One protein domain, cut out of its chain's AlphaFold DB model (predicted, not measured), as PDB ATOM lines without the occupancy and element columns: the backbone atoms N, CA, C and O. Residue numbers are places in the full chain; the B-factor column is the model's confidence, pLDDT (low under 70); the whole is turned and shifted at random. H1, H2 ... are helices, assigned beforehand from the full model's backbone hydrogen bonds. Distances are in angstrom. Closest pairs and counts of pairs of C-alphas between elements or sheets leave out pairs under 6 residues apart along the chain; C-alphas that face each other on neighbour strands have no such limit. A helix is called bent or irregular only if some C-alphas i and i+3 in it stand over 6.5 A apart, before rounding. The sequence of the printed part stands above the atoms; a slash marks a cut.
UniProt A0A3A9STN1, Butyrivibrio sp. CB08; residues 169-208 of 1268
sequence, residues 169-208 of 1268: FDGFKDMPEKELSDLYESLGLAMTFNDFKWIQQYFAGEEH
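What this domain is: This is residues 169 to 208 of the 1268 residues of a protein of Butyrivibrio sp. CB08 (UniProt A0A3A9STN1). Two helices make a V, H1 the shorter arm and H2 the longer, with the linking residues 188 to 192 at its point; the lead-in of residues 169 to 176 folds across the open side, where Lys 173 packs on H2 near Gln 200 and Ala 204. Residues 186 to 191 stick out at the point. The printed part has 40 residues with two named helices, H1 then H2, and no named strand; its class is all helix. It is compact, with a radius of gyration of the C-alphas of 9.6 A, and elongated, spanning 25 by 16 by 14 A.

Where its parts are: The printed part begins with C-alpha 169 at (209.324, 112.639, 33.492). H1, residues 177 to 187, starts with C-alpha 177 at (208.291, 123.076, 43.430) and measures 15.3 A from first to last C-alpha. H2, residues 193 to 207, measures 20.0 A and ends with C-alpha 207 at (201.271, 120.757, 25.549). H2 is neither bent nor irregular, but only just: C-alphas 204 and 207 are 6.4 A apart.

How they stand to each other: H1 and H2 only just touch, with 3 pairs of C-alphas within 8 A; the closest C-alphas are those of Tyr 184 and Phe 193, 7.0 A apart. H2 touches H1 with residues 193 to 196 alone. Their lines stand at 70.0 degrees, only just about perpendicular, and their centres are 13.4 A apart. Every O i to N i+4 pair is within hydrogen-bond range in H1, and 10 of 11 are in H2.

The domain as a whole: The two C-alphas farthest apart are those of Gly 188 and Glu 206, 25.6 A. The printed part has no cut, and the link from H1 to H2, 5 residues, is tight. Residues 186 to 191 stand free. The mean pLDDT of the printed part is 92.1, and no printed residue is under 70.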
ATOM      1  N   PHE A 169     209.412 112.165  32.111       94.31
ATOM      2  CA  PHE A 169     209.324 112.639  33.492       94.31
ATOM      3  C   PHE A 169     207.873 112.622  33.983       94.31
ATOM      4  O   PHE A 169     207.206 113.653  34.015       94.31
ATOM      5  N   ASP A 170     207.371 111.443  34.351       93.25
ATOM      6  CA  ASP A 170     205.983 111.274  34.797       93.25
ATOM      7  C   ASP A 170     205.617 112.232  35.947       93.25
ATOM      8  O   ASP A 170     206.279 112.281  36.987       93.25
ATOM      9  N   GLY A 171     204.531 112.988  35.767       93.88
ATOM     10  CA  GLY A 171     204.036 113.953  36.748       93.88
ATOM     11  C   GLY A 171     204.773 115.294  36.762       93.88
ATOM     12  O   GLY A 171     204.430 116.144  37.581       93.88
ATOM     13  N   PHE A 172     205.742 115.522  35.867       95.44
ATOM     14  CA  PHE A 172     206.500 116.772  35.761       95.44
ATOM     15  C   PHE A 172     205.609 118.011  35.698       95.44
ATOM     16  O   PHE A 172     205.848 118.977  36.422       95.44
ATOM     17  N   LYS A 173     204.555 117.982  34.877       93.56
ATOM     18  CA  LYS A 173     203.674 119.140  34.660       93.56
ATOM     19  C   LYS A 173     202.921 119.598  35.919       93.56
ATOM     20  O   LYS A 173     202.568 120.768  36.023       93.56
ATOM     21  N   ASP A 174     202.710 118.687  36.870       94.00
ATOM     22  CA  ASP A 174     202.001 118.922  38.134       94.00
ATOM     23  C   ASP A 174     202.946 118.822  39.354       94.00
ATOM     24  O   ASP A 174     202.500 118.853  40.506       94.00
ATOM     25  N   MET A 175     204.256 118.682  39.112       94.94
ATOM     26  CA  MET A 175     205.262 118.406  40.137       94.94
ATOM     27  C   MET A 175     205.397 119.588  41.114       94.94
ATOM     28  O   MET A 175     205.629 120.722  40.681       94.94
ATOM     29  N   PRO A 176     205.295 119.362  42.437       94.88
ATOM     30  CA  PRO A 176     205.499 120.415  43.425       94.88
ATOM     31  C   PRO A 176     206.907 121.018  43.340       94.88
ATOM     32  O   PRO A 176     207.881 120.306  43.118       94.88
ATOM     33  N   GLU A 177     207.038 122.320  43.615       93.44
ATOM     34  CA  GLU A 177     208.291 123.076  43.430       93.44
ATOM     35  C   GLU A 177     209.520 122.442  44.100       93.44
ATOM     36  O   GLU A 177     210.609 122.469  43.531       93.44
ATOM     37  N   LYS A 178     209.357 121.845  45.288       93.12
ATOM     38  CA  LYS A 178     210.460 121.169  45.982       93.12
ATOM     39  C   LYS A 178     210.960 119.947  45.203       93.12
ATOM     40  O   LYS A 178     212.160 119.808  45.016       93.12
ATOM     41  N   GLU A 179     210.050 119.097  44.739       93.50
ATOM     42  CA  GLU A 179     210.391 117.900  43.958       93.50
ATOM     43  C   GLU A 179     210.958 118.286  42.584       93.50
ATOM     44  O   GLU A 179     211.908 117.669  42.112       93.50
ATOM     45  N   LEU A 180     210.444 119.369  41.990       93.62
ATOM     46  CA  LEU A 180     210.975 119.942  40.753       93.62
ATOM     47  C   LEU A 180     212.411 120.459  40.932       93.62
ATOM     48  O   LEU A 180     213.245 120.273  40.048       93.62
ATOM     49  N   SER A 181     212.710 121.090  42.071       93.12
ATOM     50  CA  SER A 181     214.062 121.536  42.426       93.12
ATOM     51  C   SER A 181     215.013 120.356  42.619       93.12
ATOM     52  O   SER A 181     216.115 120.376  42.078       93.12
ATOM     53  N   ASP A 182     214.579 119.313  43.333       92.31
ATOM     54  CA  ASP A 182     215.375 118.097  43.540       92.31
ATOM     55  C   ASP A 182     215.677 117.406  42.188       92.31
ATOM     56  O   ASP A 182     216.802 116.959  41.944       92.31
ATOM     57  N   LEU A 183     214.700 117.375  41.267       93.00
ATOM     58  CA  LEU A 183     214.895 116.884  39.901       93.00
ATOM     59  C   LEU A 183     215.898 117.751  39.127       93.00
ATOM     60  O   LEU A 183     216.843 117.210  38.557       93.00
ATOM     61  N   TYR A 184     215.733 119.075  39.129       92.38
ATOM     62  CA  TYR A 184     216.647 120.015  38.469       92.38
ATOM     63  C   TYR A 184     218.104 119.809  38.913       92.38
ATOM     64  O   TYR A 184     218.995 119.659  38.072       92.38
ATOM     65  N   GLU A 185     218.343 119.723  40.226       87.94
ATOM     66  CA  GLU A 185     219.680 119.496  40.785       87.94
ATOM     67  C   GLU A 185     220.273 118.153  40.338       87.94
ATOM     68  O   GLU A 185     221.471 118.066  40.060       87.94
ATOM     69  N   SER A 186     219.441 117.114  40.199       88.69
ATOM     70  CA  SER A 186     219.887 115.788  39.750       88.69
ATOM     71  C   SER A 186     220.329 115.739  38.281       88.69
ATOM     72  O   SER A 186     221.141 114.891  37.911       88.69
ATOM     73  N   LEU A 187     219.818 116.644  37.437       86.12
ATOM     74  CA  LEU A 187     220.061 116.641  35.990       86.12
ATOM     75  C   LEU A 187     221.341 117.385  35.584       86.12
ATOM     76  O   LEU A 187     221.842 117.174  34.474       86.12
ATOM     77  N   GLY A 188     221.878 118.241  36.460       82.75
ATOM     78  CA  GLY A 188     223.106 118.998  36.200       82.75
ATOM     79  C   GLY A 188     223.017 119.916  34.975       82.75
ATOM     80  O   GLY A 188     223.995 120.024  34.230       82.75
ATOM     81  N   LEU A 189     221.850 120.523  34.745       84.31
ATOM     82  CA  LEU A 189     221.563 121.428  33.623       84.31
ATOM     83  C   LEU A 189     222.395 122.725  33.701       84.31
ATOM     84  O   LEU A 189     222.905 123.073  34.769       84.31
ATOM     85  N   ALA A 190     222.571 123.415  32.572       79.12
ATOM     86  CA  ALA A 190     223.185 124.748  32.532       79.12
ATOM     87  C   ALA A 190     222.157 125.881  32.620       79.12
ATOM     88  O   ALA A 190     222.493 126.953  33.126       79.12
ATOM     89  N   MET A 191     220.925 125.654  32.152       85.50
ATOM     90  CA  MET A 191     219.820 126.599  32.316       85.50
ATOM     91  C   MET A 191     219.550 126.899  33.796       85.50
ATOM     92  O   MET A 191     219.879 126.108  34.681       85.50
ATOM     93  N   THR A 192     218.896 128.021  34.085       86.44
ATOM     94  CA  THR A 192     218.526 128.374  35.458       86.44
ATOM     95  C   THR A 192     217.293 127.601  35.928       86.44
ATOM     96  O   THR A 192     216.483 127.115  35.138       86.44
ATOM     97  N   PHE A 193     217.062 127.559  37.243       89.81
ATOM     98  CA  PHE A 193     215.825 126.979  37.778       89.81
ATOM     99  C   PHE A 193     214.556 127.725  37.312       89.81
ATOM    100  O   PHE A 193     213.484 127.129  37.226       89.81
ATOM    101  N   ASN A 194     214.658 129.016  36.972       89.69
ATOM    102  CA  ASN A 194     213.535 129.769  36.410       89.69
ATOM    103  C   ASN A 194     213.205 129.319  34.983       89.69
ATOM    104  O   ASN A 194     212.025 129.209  34.653       89.69
ATOM    105  N   ASP A 195     214.217 128.993  34.175       90.00
ATOM    106  CA  ASP A 195     214.014 128.370  32.862       90.00
ATOM    107  C   ASP A 195     213.311 127.020  33.028       90.00
ATOM    108  O   ASP A 195     212.305 126.751  32.379       90.00
ATOM    109  N   PHE A 196     213.755 126.206  33.988       93.31
ATOM    110  CA  PHE A 196     213.148 124.904  34.265       93.31
ATOM    111  C   PHE A 196     211.674 125.002  34.706       93.31
ATOM    112  O   PHE A 196     210.827 124.223  34.263       93.31
ATOM    113  N   LYS A 197     211.326 126.013  35.515       94.00
ATOM    114  CA  LYS A 197     209.930 126.342  35.853       94.00
ATOM    115  C   LYS A 197     209.121 126.794  34.640       94.00
ATOM    116  O   LYS A 197     207.954 126.428  34.517       94.00
ATOM    117  N   TRP A 198     209.717 127.586  33.755       94.00
ATOM    118  CA  TRP A 198     209.070 128.034  32.523       94.00
ATOM    119  C   TRP A 198     208.728 126.845  31.615       94.00
ATOM    120  O   TRP A 198     207.624 126.764  31.076       94.00
ATOM    121  N   ILE A 199     209.630 125.861  31.532       95.50
ATOM    122  CA  ILE A 199     209.387 124.586  30.848       95.50
ATOM    123  C   ILE A 199     208.193 123.857  31.472       95.50
ATOM    124  O   ILE A 199     207.275 123.469  30.752       95.50
ATOM    125  N   GLN A 200     208.145 123.726  32.802       96.12
ATOM    126  CA  GLN A 200     206.995 123.122  33.488       96.12
ATOM    127  C   GLN A 200     205.674 123.815  33.131       96.12
ATOM    128  O   GLN A 200     204.694 123.145  32.803       96.12
ATOM    129  N   GLN A 201     205.650 125.150  33.141       95.06
ATOM    130  CA  GLN A 201     204.456 125.931  32.810       95.06
ATOM    131  C   GLN A 201     203.985 125.695  31.372       95.06
ATOM    132  O   GLN A 201     202.784 125.547  31.145       95.06
ATOM    133  N   TYR A 202     204.907 125.608  30.413       96.06
ATOM    134  CA  TYR A 202     204.587 125.299  29.020       96.06
ATOM    135  C   TYR A 202     204.016 123.889  28.848       96.06
ATOM    136  O   TYR A 202     202.961 123.711  28.233       96.06
ATOM    137  N   PHE A 203     204.653 122.882  29.447       96.56
ATOM    138  CA  PHE A 203     204.180 121.499  29.355       96.56
ATOM    139  C   PHE A 203     202.833 121.283  30.062       96.56
ATOM    140  O   PHE A 203     201.979 120.546  29.564       96.56
ATOM    141  N   ALA A 204     202.582 121.989  31.169       95.44
ATOM    142  CA  ALA A 204     201.292 121.975  31.854       95.44
ATOM    143  C   ALA A 204     200.196 122.727  31.082       95.44
ATOM    144  O   ALA A 204     199.075 122.226  30.932       95.44
ATOM    145  N   GLY A 205     200.515 123.931  30.606       94.38
ATOM    146  CA  GLY A 205     199.551 124.889  30.074       94.38
ATOM    147  C   GLY A 205     199.259 124.761  28.582       94.38
ATOM    148  O   GLY A 205     198.125 125.010  28.185       94.38
ATOM    149  N   GLU A 206     200.243 124.380  27.766       94.06
ATOM    150  CA  GLU A 206     200.112 124.351  26.304       94.06
ATOM    151  C   GLU A 206     200.159 122.949  25.699       94.06
ATOM    152  O   GLU A 206     199.352 122.645  24.820       94.06
ATOM    153  N   GLU A 207     201.109 122.108  26.116       94.69
ATOM    154  CA  GLU A 207     201.271 120.757  25.549       94.69
ATOM    155  C   GLU A 207     200.405 119.712  26.272       94.69
ATOM    156  O   GLU A 207     200.089 118.662  25.713       94.69
ATOM    157  N   HIS A 208     200.000 120.000  27.513       95.38
ATOM    158  CA  HIS A 208     199.172 119.149  28.375       95.38
ATOM    159  C   HIS A 208     199.710 117.720  28.589       95.38
ATOM    160  O   HIS A 208     198.947 116.785  28.868       95.38
TER     161      HIS A 208